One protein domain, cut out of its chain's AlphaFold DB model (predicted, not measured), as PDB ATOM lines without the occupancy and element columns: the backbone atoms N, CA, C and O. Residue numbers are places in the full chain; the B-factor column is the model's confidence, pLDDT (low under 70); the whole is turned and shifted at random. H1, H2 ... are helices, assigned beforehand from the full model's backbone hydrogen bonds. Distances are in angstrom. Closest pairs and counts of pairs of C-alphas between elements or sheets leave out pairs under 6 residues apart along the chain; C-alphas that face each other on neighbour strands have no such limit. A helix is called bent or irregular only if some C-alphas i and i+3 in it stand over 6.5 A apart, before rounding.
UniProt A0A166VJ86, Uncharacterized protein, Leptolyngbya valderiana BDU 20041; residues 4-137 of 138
ATOM      1  N   LYS A   4     -10.203   1.095  69.223       95.44
ATOM      2  CA  LYS A   4      -9.912  -0.296  69.611       95.44
ATOM      3  C   LYS A   4     -10.419  -0.645  71.013       95.44
ATOM      4  O   LYS A   4     -11.164  -1.600  71.186       95.44
ATOM      5  N   GLU A   5      -9.985   0.125  72.008       95.81
ATOM      6  CA  GLU A   5     -10.291  -0.141  73.417       95.81
ATOM      7  C   GLU A   5     -11.788   0.018  73.693       95.81
ATOM      8  O   GLU A   5     -12.361  -0.738  74.467       95.81
ATOM      9  N   HIS A   6     -12.434   0.956  72.999       95.19
ATOM     10  CA  HIS A   6     -13.873   1.153  73.099       95.19
ATOM     11  C   HIS A   6     -14.669  -0.048  72.558       95.19
ATOM     12  O   HIS A   6     -15.613  -0.490  73.209       95.19
ATOM     13  N   LEU A   7     -14.261  -0.624  71.417       97.06
ATOM     14  CA  LEU A   7     -14.883  -1.843  70.885       97.06
ATOM     15  C   LEU A   7     -14.670  -3.056  71.800       97.06
ATOM     16  O   LEU A   7     -15.595  -3.844  71.988       97.06
ATOM     17  N   ILE A   8     -13.475  -3.197  72.386       97.19
ATOM     18  CA  ILE A   8     -13.179  -4.282  73.335       97.19
ATOM     19  C   ILE A   8     -14.048  -4.148  74.587       97.19
ATOM     20  O   ILE A   8     -14.645  -5.138  74.989       97.19
ATOM     21  N   ALA A   9     -14.174  -2.947  75.159       95.81
ATOM     22  CA  ALA A   9     -15.003  -2.717  76.344       95.81
ATOM     23  C   ALA A   9     -16.479  -3.071  76.094       95.81
ATOM     24  O   ALA A   9     -17.074  -3.801  76.876       95.81
ATOM     25  N   MET A  10     -17.045  -2.654  74.953       96.06
ATOM     26  CA  MET A  10     -18.408  -3.057  74.582       96.06
ATOM     27  C   MET A  10     -18.550  -4.577  74.427       96.06
ATOM     28  O   MET A  10     -19.581  -5.137  74.783       96.06
ATOM     29  N   ALA A  11     -17.534  -5.255  73.886       97.25
ATOM     30  CA  ALA A  11     -17.541  -6.710  73.785       97.25
ATOM     31  C   ALA A  11     -17.395  -7.398  75.154       97.25
ATOM     32  O   ALA A  11     -17.985  -8.457  75.343       97.25
ATOM     33  N   GLU A  12     -16.646  -6.822  76.101       95.44
ATOM     34  CA  GLU A  12     -16.517  -7.339  77.473       95.44
ATOM     35  C   GLU A  12     -17.873  -7.374  78.191       95.44
ATOM     36  O   GLU A  12     -18.192  -8.391  78.811       95.44
ATOM     37  N   ASP A  13     -18.696  -6.333  78.036       94.50
ATOM     38  CA  ASP A  13     -20.051  -6.290  78.607       94.50
ATOM     39  C   ASP A  13     -20.911  -7.459  78.082       94.50
ATOM     40  O   ASP A  13     -21.538  -8.208  78.833       94.50
ATOM     41  N   GLU A  14     -20.858  -7.685  76.770       94.69
ATOM     42  CA  GLU A  14     -21.670  -8.688  76.073       94.69
ATOM     43  C   GLU A  14     -21.191 -10.124  76.329       94.69
ATOM     44  O   GLU A  14     -21.980 -11.073  76.268       94.69
ATOM     45  N   VAL A  15     -19.904 -10.309  76.649       92.88
ATOM     46  CA  VAL A  15     -19.355 -11.615  77.038       92.88
ATOM     47  C   VAL A  15     -20.072 -12.171  78.268       92.88
ATOM     48  O   VAL A  15     -20.261 -13.389  78.338       92.88
ATOM     49  N   LEU A  16     -20.471 -11.301  79.200       87.62
ATOM     50  CA  LEU A  16     -21.134 -11.666  80.452       87.62
ATOM     51  C   LEU A  16     -22.664 -11.672  80.345       87.62
ATOM     52  O   LEU A  16     -23.310 -12.426  81.069       87.62
ATOM     53  N   GLU A  17     -23.236 -10.852  79.461       92.00
ATOM     54  CA  GLU A  17     -24.689 -10.682  79.354       92.00
ATOM     55  C   GLU A  17     -25.378 -11.842  78.618       92.00
ATOM     56  O   GLU A  17     -26.428 -12.319  79.053       92.00
ATOM     57  N   TYR A  18     -24.792 -12.335  77.520       92.00
ATOM     58  CA  TYR A  18     -25.429 -13.350  76.676       92.00
ATOM     59  C   TYR A  18     -24.688 -14.687  76.690       92.00
ATOM     60  O   TYR A  18     -23.464 -14.759  76.721       92.00
ATOM     61  N   SER A  19     -25.438 -15.784  76.604       87.00
ATOM     62  CA  SER A  19     -24.871 -17.137  76.610       87.00
ATOM     63  C   SER A  19     -24.368 -17.597  75.239       87.00
ATOM     64  O   SER A  19     -23.428 -18.387  75.170       87.00
ATOM     65  N   THR A  20     -24.961 -17.114  74.141       94.12
ATOM     66  CA  THR A  20     -24.636 -17.573  72.783       94.12
ATOM     67  C   THR A  20     -23.852 -16.535  71.994       94.12
ATOM     68  O   THR A  20     -24.172 -15.348  71.992       94.12
ATOM     69  N   GLU A  21     -22.840 -16.995  71.259       94.19
ATOM     70  CA  GLU A  21     -22.004 -16.126  70.424       94.19
ATOM     71  C   GLU A  21     -22.821 -15.380  69.358       94.19
ATOM     72  O   GLU A  21     -22.617 -14.188  69.150       94.19
ATOM     73  N   ALA A  22     -23.798 -16.046  68.735       94.94
ATOM     74  CA  ALA A  22     -24.666 -15.422  67.740       94.94
ATOM     75  C   ALA A  22     -25.437 -14.223  68.316       94.94
ATOM     76  O   ALA A  22     -25.506 -13.175  67.673       94.94
ATOM     77  N   ARG A  23     -25.962 -14.347  69.545       96.19
ATOM     78  CA  ARG A  23     -26.688 -13.262  70.211       96.19
ATOM     79  C   ARG A  23     -25.761 -12.112  70.595       96.19
ATOM     80  O   ARG A  23     -26.124 -10.960  70.374       96.19
ATOM     81  N   LYS A  24     -24.557 -12.422  71.092       97.62
ATOM     82  CA  LYS A  24     -23.514 -11.420  71.366       97.62
ATOM     83  C   LYS A  24     -23.188 -10.607  70.107       97.62
ATOM     84  O   LYS A  24     -23.217  -9.380  70.129       97.62
ATOM     85  N   ILE A  25     -22.944 -11.284  68.980       97.50
ATOM     86  CA  ILE A  25     -22.649 -10.629  67.695       97.50
ATOM     87  C   ILE A  25     -23.837  -9.778  67.229       97.50
ATOM     88  O   ILE A  25     -23.644  -8.628  66.845       97.50
ATOM     89  N   GLU A  26     -25.065 -10.300  67.289       96.44
ATOM     90  CA  GLU A  26     -26.281  -9.563  66.912       96.44
ATOM     91  C   GLU A  26     -26.391  -8.220  67.652       96.44
ATOM     92  O   GLU A  26     -26.687  -7.197  67.033       96.44
ATOM     93  N   LYS A  27     -26.107  -8.209  68.959       96.81
ATOM     94  CA  LYS A  27     -26.164  -7.005  69.799       96.81
ATOM     95  C   LYS A  27     -24.994  -6.055  69.579       96.81
ATOM     96  O   LYS A  27     -25.188  -4.837  69.597       96.81
ATOM     97  N   LEU A  28     -23.805  -6.586  69.308       97.44
ATOM     98  CA  LEU A  28     -22.610  -5.781  69.065       97.44
ATOM     99  C   LEU A  28     -22.598  -5.109  67.694       97.44
ATOM    100  O   LEU A  28     -22.111  -3.987  67.582       97.44
ATOM    101  N   ARG A  29     -23.150  -5.745  66.655       96.19
ATOM    102  CA  ARG A  29     -23.143  -5.215  65.279       96.19
ATOM    103  C   ARG A  29     -23.612  -3.756  65.160       96.19
ATOM    104  O   ARG A  29     -22.842  -2.951  64.630       96.19
ATOM    105  N   PRO A  30     -24.810  -3.368  65.645       95.19
ATOM    106  CA  PRO A  30     -25.252  -1.976  65.563       95.19
ATOM    107  C   PRO A  30     -24.382  -1.040  66.413       95.19
ATOM    108  O   PRO A  30     -24.052   0.055  65.962       95.19
ATOM    109  N   LYS A  31     -23.940  -1.476  67.604       96.06
ATOM    110  CA  LYS A  31     -23.054  -0.685  68.479       96.06
ATOM    111  C   LYS A  31     -21.719  -0.377  67.793       96.06
ATOM    112  O   LYS A  31     -21.250   0.757  67.814       96.06
ATOM    113  N   PHE A  32     -21.135  -1.371  67.128       96.75
ATOM    114  CA  PHE A  32     -19.864  -1.246  66.414       96.75
ATOM    115  C   PHE A  32     -19.988  -0.355  65.180       96.75
ATOM    116  O   PHE A  32     -19.111   0.475  64.952       96.75
ATOM    117  N   GLY A  33     -21.087  -0.476  64.430       92.38
ATOM    118  CA  GLY A  33     -21.371   0.392  63.284       92.38
ATOM    119  C   GLY A  33     -21.497   1.871  63.659       92.38
ATOM    120  O   GLY A  33     -21.039   2.728  62.907       92.38
ATOM    121  N   LEU A  34     -22.060   2.168  64.836       93.44
ATOM    122  CA  LEU A  34     -22.156   3.532  65.366       93.44
ATOM    123  C   LEU A  34     -20.823   4.042  65.928       93.44
ATOM    124  O   LEU A  34     -20.493   5.213  65.761       93.44
ATOM    125  N   ALA A  35     -20.053   3.174  66.586       94.94
ATOM    126  CA  ALA A  35     -18.787   3.548  67.210       94.94
ATOM    127  C   ALA A  35     -17.651   3.762  66.195       94.94
ATOM    128  O   ALA A  35     -16.809   4.641  66.386       94.94
ATOM    129  N   VAL A  36     -17.598   2.948  65.135       95.06
ATOM    130  CA  VAL A  36     -16.556   3.007  64.101       95.06
ATOM    131  C   VAL A  36     -17.204   2.887  62.717       95.06
ATOM    132  O   VAL A  36     -17.650   1.799  62.342       95.06
ATOM    133  N   PRO A  37     -17.227   3.967  61.914       93.25
ATOM    134  CA  PRO A  37     -17.775   3.929  60.563       93.25
ATOM    135  C   PRO A  37     -16.985   3.011  59.620       93.25
ATOM    136  O   PRO A  37     -15.758   2.903  59.697       93.25
ATOM    137  N   TYR A  38     -17.673   2.395  58.661       89.94
ATOM    138  CA  TYR A  38     -17.020   1.726  57.534       89.94
ATOM    139  C   TYR A  38     -16.329   2.766  56.625       89.94
ATOM    140  O   TYR A  38     -16.915   3.826  56.401       89.94
ATOM    141  N   PRO A  39     -15.116   2.526  56.078       91.44
ATOM    142  CA  PRO A  39     -14.303   1.300  56.116       91.44
ATOM    143  C   PRO A  39     -13.285   1.230  57.272       91.44
ATOM    144  O   PRO A  39     -12.452   0.326  57.306       91.44
ATOM    145  N   GLN A  40     -13.314   2.163  58.233       94.19
ATOM    146  CA  GLN A  40     -12.303   2.253  59.306       94.19
ATOM    147  C   GLN A  40     -12.278   1.005  60.205       94.19
ATOM    148  O   GLN A  40     -11.253   0.690  60.813       94.19
ATOM    149  N   GLN A  41     -13.387   0.262  60.234       94.50
ATOM    150  CA  GLN A  41     -13.545  -1.013  60.929       94.50
ATOM    151  C   GLN A  41     -12.444  -2.030  60.599       94.50
ATOM    152  O   GLN A  41     -11.962  -2.697  61.513       94.50
ATOM    153  N   ALA A  42     -11.984  -2.106  59.343       94.81
ATOM    154  CA  ALA A  42     -10.926  -3.035  58.935       94.81
ATOM    155  C   ALA A  42      -9.605  -2.763  59.677       94.81
ATOM    156  O   ALA A  42      -8.983  -3.674  60.219       94.81
ATOM    157  N   LYS A  43      -9.231  -1.485  59.808       95.69
ATOM    158  CA  LYS A  43      -8.022  -1.078  60.535       95.69
ATOM    159  C   LYS A  43      -8.132  -1.389  62.028       95.69
ATOM    160  O   LYS A  43      -7.177  -1.866  62.635       95.69
ATOM    161  N   VAL A  44      -9.290  -1.125  62.637       96.19
ATOM    162  CA  VAL A  44      -9.502  -1.417  64.065       96.19
ATOM    163  C   VAL A  44      -9.500  -2.926  64.317       96.19
ATOM    164  O   VAL A  44      -8.902  -3.377  65.293       96.19
ATOM    165  N   ARG A  45     -10.083  -3.719  63.412       97.38
ATOM    166  CA  ARG A  45     -10.045  -5.185  63.456       97.38
ATOM    167  C   ARG A  45      -8.613  -5.712  63.498       97.38
ATOM    168  O   ARG A  45      -8.303  -6.528  64.360       97.38
ATOM    169  N   GLU A  46      -7.745  -5.238  62.605       97.38
ATOM    170  CA  GLU A  46      -6.333  -5.642  62.564       97.38
ATOM    171  C   GLU A  46      -5.595  -5.280  63.854       97.38
ATOM    172  O   GLU A  46      -4.843  -6.094  64.385       97.38
ATOM    173  N   GLN A  47      -5.863  -4.095  64.411       96.69
ATOM    174  CA  GLN A  47      -5.285  -3.684  65.692       96.69
ATOM    175  C   GLN A  47      -5.746  -4.571  66.856       96.69
ATOM    176  O   GLN A  47      -4.941  -4.891  67.727       96.69
ATOM    177  N   ILE A  48      -7.026  -4.964  66.897       96.94
ATOM    178  CA  ILE A  48      -7.529  -5.892  67.923       96.94
ATOM    179  C   ILE A  48      -6.893  -7.269  67.730       96.94
ATOM    180  O   ILE A  48      -6.462  -7.876  68.705       96.94
ATOM    181  N   LEU A  49      -6.812  -7.753  66.490       96.50
ATOM    182  CA  LEU A  49      -6.260  -9.067  66.171       96.50
ATOM    183  C   LEU A  49      -4.771  -9.167  66.535       96.50
ATOM    184  O   LEU A  49      -4.358 -10.172  67.107       96.50
ATOM    185  N   ALA A  50      -3.987  -8.118  66.272       95.94
ATOM    186  CA  ALA A  50      -2.573  -8.045  66.646       95.94
ATOM    187  C   ALA A  50      -2.352  -8.073  68.172       95.94
ATOM    188  O   ALA A  50      -1.326  -8.554  68.647       95.94
ATOM    189  N   ASP A  51      -3.333  -7.599  68.943       94.50
ATOM    190  CA  ASP A  51      -3.322  -7.585  70.406       94.50
ATOM    191  C   ASP A  51      -3.738  -8.931  71.042       94.50
ATOM    192  O   ASP A  51      -3.774  -9.044  72.279       94.50
ATOM    193  N   ILE A  52      -4.125  -9.931  70.240       95.19
ATOM    194  CA  ILE A  52      -4.483 -11.272  70.716       95.19
ATOM    195  C   ILE A  52      -3.217 -12.143  70.722       95.19
ATOM    196  O   ILE A  52      -2.683 -12.464  69.661       95.19
ATOM    197  N   PRO A  53      -2.719 -12.563  71.898       93.19
ATOM    198  CA  PRO A  53      -1.567 -13.451  71.972       93.19
ATOM    199  C   PRO A  53      -1.877 -14.829  71.368       93.19
ATOM    200  O   PRO A  53      -2.825 -15.500  71.771       93.19
ATOM    201  N   ASN A  54      -1.021 -15.285  70.452       90.81
ATOM    202  CA  ASN A  54      -1.155 -16.567  69.742       90.81
ATOM    203  C   ASN A  54      -0.424 -17.737  70.430       90.81
ATOM    204  O   ASN A  54       0.076 -18.642  69.768       90.81
ATOM    205  N   ASN A  55      -0.330 -17.727  71.761       93.81
ATOM    206  CA  ASN A  55       0.350 -18.781  72.518       93.81
ATOM    207  C   ASN A  55      -0.639 -19.738  73.210       93.81
ATOM    208  O   ASN A  55      -1.822 -19.439  73.387       93.81
ATOM    209  N   PHE A  56      -0.139 -20.916  73.599       93.88
ATOM    210  CA  PHE A  56      -0.947 -21.958  74.236       93.88
ATOM    211  C   PHE A  56      -1.609 -21.474  75.535       93.88
ATOM    212  O   PHE A  56      -2.792 -21.727  75.746       93.88
ATOM    213  N   LEU A  57      -0.872 -20.729  76.368       93.62
ATOM    214  CA  LEU A  57      -1.378 -20.216  77.645       93.62
ATOM    215  C   LEU A  57      -2.558 -19.261  77.459       93.62
ATOM    216  O   LEU A  57      -3.553 -19.393  78.160       93.62
ATOM    217  N   ALA A  58      -2.489 -18.349  76.491       93.94
ATOM    218  CA  ALA A  58      -3.590 -17.446  76.186       93.94
ATOM    219  C   ALA A  58      -4.837 -18.211  75.743       93.94
ATOM    220  O   ALA A  58      -5.927 -17.957  76.249       93.94
ATOM    221  N   LYS A  59      -4.682 -19.197  74.850       94.31
ATOM    222  CA  LYS A  59      -5.804 -20.033  74.406       94.31
ATOM    223  C   LYS A  59      -6.405 -20.838  75.560       94.31
ATOM    224  O   LYS A  59      -7.628 -20.963  75.643       94.31
ATOM    225  N   LEU A  60      -5.567 -21.366  76.448       95.12
ATOM    226  CA  LEU A  60      -6.010 -22.095  77.632       95.12
ATOM    227  C   LEU A  60      -6.759 -21.180  78.608       95.12
ATOM    228  O   LEU A  60      -7.842 -21.537  79.056       95.12
ATOM    229  N   VAL A  61      -6.232 -19.989  78.897       96.25
ATOM    230  CA  VAL A  61      -6.875 -19.024  79.801       96.25
ATOM    231  C   VAL A  61      -8.185 -18.506  79.221       96.25
ATOM    232  O   VAL A  61      -9.162 -18.399  79.946       96.25
ATOM    233  N   GLU A  62      -8.252 -18.235  77.924       95.00
ATOM    234  CA  GLU A  62      -9.488 -17.805  77.271       95.00
ATOM    235  C   GLU A  62     -10.593 -18.871  77.368       95.00
ATOM    236  O   GLU A  62     -11.717 -18.573  77.773       95.00
ATOM    237  N   THR A  63     -10.265 -20.126  77.041       93.81
ATOM    238  CA  THR A  63     -11.253 -21.219  76.949       93.81
ATOM    239  C   THR A  63     -11.583 -21.863  78.291       93.81
ATOM    240  O   THR A  63     -12.698 -22.335  78.491       93.81
ATOM    241  N   GLN A  64     -10.630 -21.879  79.223       95.00
ATOM    242  CA  GLN A  64     -10.730 -22.585  80.500       95.00
ATOM    243  C   GLN A  64     -10.366 -21.684  81.687       95.00
ATOM    244  O   GLN A  64      -9.814 -22.154  82.682       95.00
ATOM    245  N   ARG A  65     -10.693 -20.383  81.623       94.81
ATOM    246  CA  ARG A  65     -10.388 -19.391  82.680       94.81
ATOM    247  C   ARG A  65     -10.704 -19.868  84.097       94.81
ATOM    248  O   ARG A  65      -9.921 -19.617  85.005       94.81
ATOM    249  N   GLN A  66     -11.836 -20.551  84.287       93.88
ATOM    250  CA  GLN A  66     -12.245 -21.074  85.593       93.88
ATOM    251  C   GLN A  66     -11.284 -22.167  86.070       93.88
ATOM    252  O   GLN A  66     -10.780 -22.079  87.184       93.88
ATOM    253  N   THR A  67     -10.960 -23.134  85.208       95.88
ATOM    254  CA  THR A  67     -10.007 -24.211  85.500       95.88
ATOM    255  C   THR A  67      -8.615 -23.672  85.820       95.88
ATOM    256  O   THR A  67      -7.987 -24.136  86.763       95.88
ATOM    257  N   VAL A  68      -8.136 -22.666  85.077       96.38
ATOM    258  CA  VAL A  68      -6.803 -22.081  85.310       96.38
ATOM    259  C   VAL A  68      -6.764 -21.251  86.596       96.38
ATOM    260  O   VAL A  68      -5.747 -21.242  87.282       96.38
ATOM    261  N   ALA A  69      -7.856 -20.570  86.950       96.81
ATOM    262  CA  ALA A  69      -7.935 -19.770  88.171       96.81
ATOM    263  C   ALA A  69      -8.175 -20.610  89.438       96.81
ATOM    264  O   ALA A  69      -7.817 -20.173  90.531       96.81
ATOM    265  N   LEU A  70      -8.772 -21.799  89.316       97.25
ATOM    266  CA  LEU A  70      -9.192 -22.621  90.453       97.25
ATOM    267  C   LEU A  70      -8.051 -22.976  91.430       97.25
ATOM    268  O   LEU A  70      -8.261 -22.823  92.633       97.25
ATOM    269  N   PRO A  71      -6.838 -23.366  90.984       97.06
ATOM    270  CA  PRO A  71      -5.719 -23.594  91.898       97.06
ATOM    271  C   PRO A  71      -5.374 -22.359  92.739       97.06
ATOM    272  O   PRO A  71      -5.065 -22.482  93.920       97.06
ATOM    273  N   PHE A  72      -5.482 -21.160  92.163       97.50
ATOM    274  CA  PHE A  72      -5.183 -19.903  92.850       97.50
ATOM    275  C   PHE A  72      -6.282 -19.507  93.840       97.50
ATOM    276  O   PHE A  72      -5.972 -19.033  94.931       97.50
ATOM    277  N   TRP A  73      -7.551 -19.787  93.515       97.50
ATOM    278  CA  TRP A  73      -8.645 -19.732  94.491       97.50
ATOM    279  C   TRP A  73      -8.389 -20.682  95.668       97.50
ATOM    280  O   TRP A  73      -8.597 -20.295  96.817       97.50
ATOM    281  N   GLY A  74      -7.879 -21.888  95.392       96.31
ATOM    282  CA  GLY A  74      -7.468 -22.861  96.407       96.31
ATOM    283  C   GLY A  74      -6.340 -22.351  97.305       96.31
ATOM    284  O   GLY A  74      -6.462 -22.432  98.523       96.31
ATOM    285  N   ILE A  75      -5.285 -21.763  96.731       95.75
ATOM    286  CA  ILE A  75      -4.188 -21.131  97.490       95.75
ATOM    287  C   ILE A  75      -4.725 -19.993  98.362       95.75
ATOM    288  O   ILE A  75      -4.397 -19.921  99.544       95.75
ATOM    289  N   GLY A  76      -5.583 -19.136  97.801       96.44
ATOM    290  CA  GLY A  76      -6.205 -18.035  98.531       96.44
ATOM    291  C   GLY A  76      -7.007 -18.526  99.741       96.44
ATOM    292  O   GLY A  76      -6.798 -18.071 100.867       96.44
ATOM    293  N   GLY A  77      -7.888 -19.505  99.514       95.50
ATOM    294  CA  GLY A  77      -8.732 -20.101 100.549       95.50
ATOM    295  C   GLY A  77      -7.940 -20.858 101.617       95.50
ATOM    296  O   GLY A  77      -8.166 -20.640 102.805       95.50
ATOM    297  N   LEU A  78      -6.984 -21.702 101.219       95.19
ATOM    298  CA  LEU A  78      -6.139 -22.448 102.157       95.19
ATOM    299  C   LEU A  78      -5.229 -21.524 102.961       95.19
ATOM    300  O   LEU A  78      -5.139 -21.693 104.171       95.19
ATOM    301  N   GLY A  79      -4.619 -20.518 102.329       93.12
ATOM    302  CA  GLY A  79      -3.827 -19.515 103.038       93.12
ATOM    303  C   GLY A  79      -4.660 -18.783 104.089       93.12
ATOM    304  O   GLY A  79      -4.204 -18.559 105.202       93.12
ATOM    305  N   LEU A  80      -5.930 -18.479 103.794       95.00
ATOM    306  CA  LEU A  80      -6.790 -17.814 104.776       95.00
ATOM    307  C   LEU A  80      -7.100 -18.740 105.958       95.00
ATOM    308  O   LEU A  80      -7.019 -18.323 107.113       95.00
ATOM    309  N   LEU A  81      -7.437 -19.998 105.666       93.94
ATOM    310  CA  LEU A  81      -7.739 -21.000 106.687       93.94
ATOM    311  C   LEU A  81      -6.527 -21.275 107.585       93.94
ATOM    312  O   LEU A  81      -6.677 -21.307 108.804       93.94
ATOM    313  N   LEU A  82      -5.339 -21.440 107.006       91.81
ATOM    314  CA  LEU A  82      -4.108 -21.702 107.752       91.81
ATOM    315  C   LEU A  82      -3.601 -20.457 108.485       91.81
ATOM    316  O   LEU A  82      -3.214 -20.560 109.646       91.81
ATOM    317  N   GLY A  83      -3.714 -19.273 107.883       90.19
ATOM    318  CA  GLY A  83      -3.352 -18.014 108.531       90.19
ATOM    319  C   GLY A  83      -4.163 -17.765 109.800       90.19
ATOM    320  O   GLY A  83      -3.596 -17.396 110.827       90.19
ATOM    321  N   ILE A  84      -5.470 -18.043 109.768       91.94
ATOM    322  CA  ILE A  84      -6.335 -17.930 110.952       91.94
ATOM    323  C   ILE A  84      -6.087 -19.087 111.934       91.94
ATOM    324  O   ILE A  84      -5.960 -18.851 113.131       91.94
ATOM    325  N   SER A  85      -6.015 -20.331 111.449       91.69
ATOM    326  CA  SER A  85      -5.940 -21.529 112.301       91.69
ATOM    327  C   SER A  85      -4.578 -21.703 112.981       91.69
ATOM    328  O   SER A  85      -4.500 -21.945 114.183       91.69
ATOM    329  N   ALA A  86      -3.490 -21.548 112.225       89.62
ATOM    330  CA  ALA A  86      -2.120 -21.745 112.693       89.62
ATOM    331  C   ALA A  86      -1.423 -20.432 113.094       89.62
ATOM    332  O   ALA A  86      -0.269 -20.466 113.520       89.62
ATOM    333  N   SER A  87      -2.101 -19.279 112.966       88.62
ATOM    334  CA  SER A  87      -1.547 -17.943 113.251       88.62
ATOM    335  C   SER A  87      -0.229 -17.659 112.516       88.62
ATOM    336  O   SER A  87       0.626 -16.929 113.018       88.62
ATOM    337  N   GLN A  88      -0.044 -18.247 111.327       85.12
ATOM    338  CA  GLN A  88       1.166 -18.094 110.523       85.12
ATOM    339  C   GLN A  88       1.043 -16.864 109.607       85.12
ATOM    340  O   GLN A  88       0.222 -16.856 108.689       85.12
ATOM    341  N   PRO A  89       1.874 -15.817 109.787       85.19
ATOM    342  CA  PRO A  89       1.770 -14.590 108.994       85.19
ATOM    343  C   PRO A  89       1.991 -14.795 107.489       85.19
ATOM    344  O   PRO A  89       1.429 -14.067 106.672       85.19
ATOM    345  N   LEU A  90       2.801 -15.792 107.117       90.69
ATOM    346  CA  LEU A  90       3.082 -16.138 105.720       90.69
ATOM    347  C   LEU A  90       1.831 -16.619 104.977       90.69
ATOM    348  O   LEU A  90       1.680 -16.336 103.789       90.69
ATOM    349  N   ASP A  91       0.905 -17.272 105.672       90.06
ATOM    350  CA  ASP A  91      -0.304 -17.800 105.048       90.06
ATOM    351  C   ASP A  91      -1.278 -16.684 104.654       90.06
ATOM    352  O   ASP A  91      -1.931 -16.787 103.618       90.06
ATOM    353  N   PHE A  92      -1.285 -15.550 105.368       91.25
ATOM    354  CA  PHE A  92      -2.019 -14.355 104.932       91.25
ATOM    355  C   PHE A  92      -1.438 -13.742 103.652       91.25
ATOM    356  O   PHE A  92      -2.178 -13.208 102.824       91.25
ATOM    357  N   ILE A  93      -0.120 -13.836 103.446       94.12
ATOM    358  CA  ILE A  93       0.497 -13.423 102.178       94.12
ATOM    359  C   ILE A  93       0.032 -14.364 101.064       94.12
ATOM    360  O   ILE A  93      -0.387 -13.894 100.002       94.12
ATOM    361  N   ALA A  94       0.034 -15.676 101.317       92.75
ATOM    362  CA  ALA A  94      -0.486 -16.664 100.375       92.75
ATOM    363  C   ALA A  94      -1.969 -16.417 100.044       92.75
ATOM    364  O   ALA A  94      -2.342 -16.498  98.872       92.75
ATOM    365  N   THR A  95      -2.791 -16.017 101.024       94.88
ATOM    366  CA  THR A  95      -4.185 -15.597 100.809       94.88
ATOM    367  C   THR A  95      -4.288 -14.495  99.764       94.88
ATOM    368  O   THR A  95      -5.001 -14.630  98.766       94.88
ATOM    369  N   VAL A  96      -3.573 -13.391  99.998       96.00
ATOM    370  CA  VAL A  96      -3.651 -12.195  99.155       96.00
ATOM    371  C   VAL A  96      -3.142 -12.502  97.753       96.00
ATOM    372  O   VAL A  96      -3.813 -12.179  96.773       96.00
ATOM    373  N   VAL A  97      -1.992 -13.173  97.644       97.00
ATOM    374  CA  VAL A  97      -1.403 -13.541  96.351       97.00
ATOM    375  C   VAL A  97      -2.306 -14.514  95.594       97.00
ATOM    376  O   VAL A  97      -2.529 -14.320  94.399       97.00
ATOM    377  N   GLY A  98      -2.867 -15.518  96.271       97.25
ATOM    378  CA  GLY A  98      -3.765 -16.505  95.671       97.25
ATOM    379  C   GLY A  98      -5.016 -15.861  95.077       97.25
ATOM    380  O   GLY A  98      -5.285 -16.015  93.884       97.25
ATOM    381  N   PHE A  99      -5.741 -15.062  95.863       98.00
ATOM    382  CA  PHE A  99      -6.936 -14.378  95.361       98.00
ATOM    383  C   PHE A  99      -6.615 -13.341  94.281       98.00
ATOM    384  O   PHE A  99      -7.328 -13.265  93.277       98.00
ATOM    385  N   ALA A 100      -5.528 -12.578  94.429       97.94
ATOM    386  CA  ALA A 100      -5.115 -11.612  93.415       97.94
ATOM    387  C   ALA A 100      -4.762 -12.298  92.087       97.94
ATOM    388  O   ALA A 100      -5.187 -11.836  91.025       97.94
ATOM    389  N   ALA A 101      -4.025 -13.409  92.127       97.69
ATOM    390  CA  ALA A 101      -3.690 -14.182  90.936       97.69
ATOM    391  C   ALA A 101      -4.950 -14.754  90.269       97.69
ATOM    392  O   ALA A 101      -5.133 -14.578  89.063       97.69
ATOM    393  N   ALA A 102      -5.853 -15.355  91.051       97.56
ATOM    394  CA  ALA A 102      -7.109 -15.907  90.549       97.56
ATOM    395  C   ALA A 102      -7.949 -14.846  89.818       97.56
ATOM    396  O   ALA A 102      -8.353 -15.044  88.668       97.56
ATOM    397  N   PHE A 103      -8.133 -13.683  90.450       97.38
ATOM    398  CA  PHE A 103      -8.870 -12.561  89.875       97.38
ATOM    399  C   PHE A 103      -8.246 -12.070  88.561       97.38
ATOM    400  O   PHE A 103      -8.951 -11.893  87.565       97.38
ATOM    401  N   ASN A 104      -6.923 -11.883  88.528       97.56
ATOM    402  CA  ASN A 104      -6.234 -11.396  87.332       97.56
ATOM    403  C   ASN A 104      -6.290 -12.401  86.173       97.56
ATOM    404  O   ASN A 104      -6.496 -11.990  85.031       97.56
ATOM    405  N   ILE A 105      -6.180 -13.705  86.449       97.38
ATOM    406  CA  ILE A 105      -6.323 -14.761  85.433       97.38
ATOM    407  C   ILE A 105      -7.730 -14.746  84.833       97.38
ATOM    408  O   ILE A 105      -7.878 -14.777  83.611       97.38
ATOM    409  N   GLN A 106      -8.768 -14.654  85.669       95.75
ATOM    410  CA  GLN A 106     -10.147 -14.604  85.181       95.75
ATOM    411  C   GLN A 106     -10.406 -13.342  84.358       95.75
ATOM    412  O   GLN A 106     -10.954 -13.435  83.259       95.75
ATOM    413  N   LYS A 107      -9.960 -12.179  84.850       95.94
ATOM    414  CA  LYS A 107     -10.062 -10.903  84.132       95.94
ATOM    415  C   LYS A 107      -9.355 -10.963  82.779       95.94
ATOM    416  O   LYS A 107      -9.903 -10.504  81.779       95.94
ATOM    417  N   TRP A 108      -8.167 -11.562  82.728       96.88
ATOM    418  CA  TRP A 108      -7.438 -11.755  81.479       96.88
ATOM    419  C   TRP A 108      -8.204 -12.658  80.505       96.88
ATOM    420  O   TRP A 108      -8.343 -12.299  79.336       96.88
ATOM    421  N   GLY A 109      -8.768 -13.771  80.985       96.25
ATOM    422  CA  GLY A 109      -9.589 -14.674  80.175       96.25
ATOM    423  C   GLY A 109     -10.810 -13.992  79.558       96.25
ATOM    424  O   GLY A 109     -11.025 -14.115  78.354       96.25
ATOM    425  N   PHE A 110     -11.563 -13.212  80.342       96.06
ATOM    426  CA  PHE A 110     -12.702 -12.439  79.825       96.06
ATOM    427  C   PHE A 110     -12.282 -11.430  78.757       96.06
ATOM    428  O   PHE A 110     -12.916 -11.333  77.708       96.06
ATOM    429  N   ARG A 111     -11.165 -10.734  78.980       96.69
ATOM    430  CA  ARG A 111     -10.639  -9.764  78.017       96.69
ATOM    431  C   ARG A 111     -10.168 -10.416  76.715       96.69
ATOM    432  O   ARG A 111     -10.336  -9.832  75.646       96.69
ATOM    433  N   LEU A 112      -9.586 -11.616  76.770       97.06
ATOM    434  CA  LEU A 112      -9.233 -12.383  75.567       97.06
ATOM    435  C   LEU A 112     -10.481 -12.799  74.778       97.06
ATOM    436  O   LEU A 112     -10.518 -12.615  73.558       97.06
ATOM    437  N   GLU A 113     -11.511 -13.292  75.473       96.31
ATOM    438  CA  GLU A 113     -12.792 -13.664  74.862       96.31
ATOM    439  C   GLU A 113     -13.443 -12.448  74.181       96.31
ATOM    440  O   GLU A 113     -13.844 -12.528  73.019       96.31
ATOM    441  N   ALA A 114     -13.447 -11.291  74.848       97.31
ATOM    442  CA  ALA A 114     -13.989 -10.046  74.314       97.31
ATOM    443  C   ALA A 114     -13.248  -9.552  73.064       97.31
ATOM    444  O   ALA A 114     -13.885  -9.178  72.078       97.31
ATOM    445  N   LYS A 115     -11.907  -9.603  73.046       97.88
ATOM    446  CA  LYS A 115     -11.125  -9.263  71.843       97.88
ATOM    447  C   LYS A 115     -11.509 -10.148  70.656       97.88
ATOM    448  O   LYS A 115     -11.713  -9.636  69.556       97.88
ATOM    449  N   ARG A 116     -11.640 -11.464  70.861       96.88
ATOM    450  CA  ARG A 116     -12.063 -12.379  69.787       96.88
ATOM    451  C   ARG A 116     -13.489 -12.117  69.336       96.88
ATOM    452  O   ARG A 116     -13.741 -12.102  68.134       96.88
ATOM    453  N   LEU A 117     -14.403 -11.880  70.271       97.56
ATOM    454  CA  LEU A 117     -15.785 -11.532  69.963       97.56
ATOM    455  C   LEU A 117     -15.871 -10.237  69.142       97.56
ATOM    456  O   LEU A 117     -16.632 -10.174  68.176       97.56
ATOM    457  N   ALA A 118     -15.051  -9.234  69.467       97.75
ATOM    458  CA  ALA A 118     -14.977  -7.995  68.706       97.75
ATOM    459  C   ALA A 118     -14.504  -8.241  67.263       97.75
ATOM    460  O   ALA A 118     -15.152  -7.777  66.326       97.75
ATOM    461  N   VAL A 119     -13.437  -9.028  67.062       98.00
ATOM    462  CA  VAL A 119     -12.964  -9.407  65.715       98.00
ATOM    463  C   VAL A 119     -14.058 -10.136  64.931       98.00
ATOM    464  O   VAL A 119     -14.365  -9.738  63.811       98.00
ATOM    465  N   LYS A 120     -14.707 -11.136  65.539       97.62
ATOM    466  CA  LYS A 120     -15.804 -11.889  64.908       97.62
ATOM    467  C   LYS A 120     -16.995 -11.006  64.540       97.62
ATOM    468  O   LYS A 120     -17.617 -11.205  63.501       97.62
ATOM    469  N   THR A 121     -17.315 -10.020  65.375       97.81
ATOM    470  CA  THR A 121     -18.387  -9.060  65.089       97.81
ATOM    471  C   THR A 121     -18.030  -8.196  63.883       97.81
ATOM    472  O   THR A 121     -18.864  -8.021  62.996       97.81
ATOM    473  N   LEU A 122     -16.797  -7.688  63.818       97.62
ATOM    474  CA  LEU A 122     -16.317  -6.906  62.675       97.62
ATOM    475  C   LEU A 122     -16.302  -7.749  61.388       97.62
ATOM    476  O   LEU A 122     -16.734  -7.262  60.348       97.62
ATOM    477  N   ASP A 123     -15.919  -9.027  61.474       97.25
ATOM    478  CA  ASP A 123     -16.009  -9.983  60.359       97.25
ATOM    479  C   ASP A 123     -17.450 -10.193  59.880       97.25
ATOM    480  O   ASP A 123     -17.717 -10.215  58.675       97.25
ATOM    481  N   ALA A 124     -18.402 -10.307  60.808       96.44
ATOM    482  CA  ALA A 124     -19.817 -10.444  60.477       96.44
ATOM    483  C   ALA A 124     -20.381  -9.186  59.789       96.44
ATOM    484  O   ALA A 124     -21.214  -9.301  58.887       96.44
ATOM    485  N   ILE A 125     -19.927  -7.990  60.187       95.62
ATOM    486  CA  ILE A 125     -20.294  -6.731  59.520       95.62
ATOM    487  C   ILE A 125     -19.713  -6.696  58.104       95.62
ATOM    488  O   ILE A 125     -20.471  -6.499  57.154       95.62
ATOM    489  N   GLU A 126     -18.412  -6.949  57.945       95.56
ATOM    490  CA  GLU A 126     -17.744  -6.975  56.636       95.56
ATOM    491  C   GLU A 126     -18.441  -7.952  55.681       95.56
ATOM    492  O   GLU A 126     -18.811  -7.581  54.569       95.56
ATOM    493  N   SER A 127     -18.717  -9.170  56.154       95.12
ATOM    494  CA  SER A 127     -19.396 -10.210  55.373       95.12
ATOM    495  C   SER A 127     -20.784  -9.760  54.906       95.12
ATOM    496  O   SER A 127     -21.166 -10.011  53.764       95.12
ATOM    497  N   SER A 128     -21.534  -9.051  55.760       93.19
ATOM    498  CA  SER A 128     -22.849  -8.516  55.386       93.19
ATOM    499  C   SER A 128     -22.770  -7.417  54.325       93.19
ATOM    500  O   SER A 128     -23.545  -7.437  53.373       93.19
ATOM    501  N   ILE A 129     -21.784  -6.521  54.425       92.31
ATOM    502  CA  ILE A 129     -21.569  -5.448  53.445       92.31
ATOM    503  C   ILE A 129     -21.130  -6.033  52.097       92.31
ATOM    504  O   ILE A 129     -21.593  -5.593  51.045       92.31
ATOM    505  N   GLN A 130     -20.248  -7.035  52.105       92.94
ATOM    506  CA  GLN A 130     -19.800  -7.708  50.886       92.94
ATOM    507  C   GLN A 130     -20.945  -8.451  50.191       92.94
ATOM    508  O   GLN A 130     -21.082  -8.339  48.973       92.94
ATOM    509  N   ALA A 131     -21.801  -9.140  50.951       93.38
ATOM    510  CA  ALA A 131     -22.987  -9.798  50.409       93.38
ATOM    511  C   ALA A 131     -23.960  -8.794  49.759       93.38
ATOM    512  O   ALA A 131     -24.459  -9.036  48.660       93.38
ATOM    513  N   GLU A 132     -24.191  -7.639  50.391       92.88
ATOM    514  CA  GLU A 132     -25.012  -6.567  49.811       92.88
ATOM    515  C   GLU A 132     -24.395  -5.985  48.532       92.88
ATOM    516  O   GLU A 132     -25.104  -5.770  47.549       92.88
ATOM    517  N   ARG A 133     -23.072  -5.776  48.499       91.19
ATOM    518  CA  ARG A 133     -22.368  -5.309  47.291       91.19
ATOM    519  C   ARG A 133     -22.470  -6.296  46.137       91.19
ATOM    520  O   ARG A 133     -22.706  -5.867  45.016       91.19
ATOM    521  N   GLN A 134     -22.312  -7.592  46.405       91.56
ATOM    522  CA  GLN A 134     -22.436  -8.640  45.386       91.56
ATOM    523  C   GLN A 134     -23.855  -8.714  44.820       91.56
ATOM    524  O   GLN A 134     -24.022  -8.860  43.615       91.56
ATOM    525  N   LYS A 135     -24.878  -8.558  45.669       91.00
ATOM    526  CA  LYS A 135     -26.279  -8.525  45.232       91.00
ATOM    527  C   LYS A 135     -26.592  -7.331  44.321       91.00
ATOM    528  O   LYS A 135     -27.462  -7.436  43.465       91.00
ATOM    529  N   ASN A 136     -25.905  -6.211  44.528       88.12
ATOM    530  CA  ASN A 136     -26.098  -4.971  43.777       88.12
ATOM    531  C   ASN A 136     -25.102  -4.807  42.611       88.12
ATOM    532  O   ASN A 136     -25.056  -3.733  42.008       88.12
ATOM    533  N   ALA A 137     -24.284  -5.823  42.315       74.75
ATOM    534  CA  ALA A 137     -23.392  -5.814  41.162       74.75
ATOM    535  C   ALA A 137     -24.203  -6.070  39.869       74.75
ATOM    536  O   ALA A 137     -25.047  -6.969  39.881       74.75
TER     537      ALA A 137
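What this domain is: This is residues 4 to 137 of the 138 residues of an uncharacterized protein of Leptolyngbya valderiana BDU 20041 (UniProt A0A166VJ86). One very long helix, H5, is the spine of a rod; H4b folds back along its first part as a long helical hairpin, and H1, H2, H3 and H4a pack round its middle, H1, H2 and H4a crossing it. The far end, residues 130 to 137, sticks out alone. The printed part has 134 residues with five named helices, H1 to H5 in chain order, and no named strand; the class is all helix. The whole is loose, with a radius of gyration of the C-alphas of 20.0 A, and spans 76 by 25 by 22 A.

How they stand to each other: Start with H1, residues 4 to 17, and H2, residues 21 to 35: they form a helical hairpin at a shallow tilt of 34 degrees, only just short of steep, with C-alphas Glu 14 and Lys 24 closest at 5.7 A. H2 is irregular, but only just: C-alphas 27 and 30 are 6.6 A apart. Next, H3, residues 40 to 50, touches residues 4 to 8 of H1 alone, closest at C-alphas Lys 4 and Val 44, 5.7 A. H4, residues 56 to 86, was assigned as one helix by its hydrogen bonds but is bent: C-alphas 63 and 66 are 8.7 A apart, and its arms H4a, residues 56 to 63, and H4b, residues 66 to 86, stand about perpendicular at 87 degrees. H4b is itself irregular, with C-alphas 68 and 71 6.8 A apart. Last comes the hub, H5, residues 89 to 135. H4b touches its residues 89 to 106 alone, closest at C-alphas Gly 76 and Thr 95, 3.9 A, at a shallow tilt of 17 degrees, opposite ways. H4a touches it about perpendicular at 80 degrees, closest at C-alphas Glu 62 and Gly 109, 4.3 A. H1 touches it at 76 degrees, about perpendicular, closest at C-alphas Glu 12 and Ala 114, 4.9 A. H2 and H4b are apart. Every O i to N i+4 pair is within hydrogen-bond range in H3 and H4a; the others have 9 of 10 in H1, 9 of 11 in H2, 15 of 17 in H4b and 42 of 43 in H5.

Where its parts are: Find C-alpha 4 at (-9.912, -0.296, 69.611), where H1 begins; it is 20.5 A long, and H2 20.2 A. H3 is 16.0 A, H4a 10.7 A and H4b 28.9 A. H5 runs 69.9 A from C-alpha 89 at (1.770, -14.590, 108.994) to C-alpha 135 at (-26.279, -8.525, 45.232).

The domain as a whole: The C-alphas farthest apart, Ala 86 and Ala 137, are 76.3 A apart. The printed part has no cut, and the four links are tight. Mean pLDDT of the printed part is 94.6, and no printed residue is under 70.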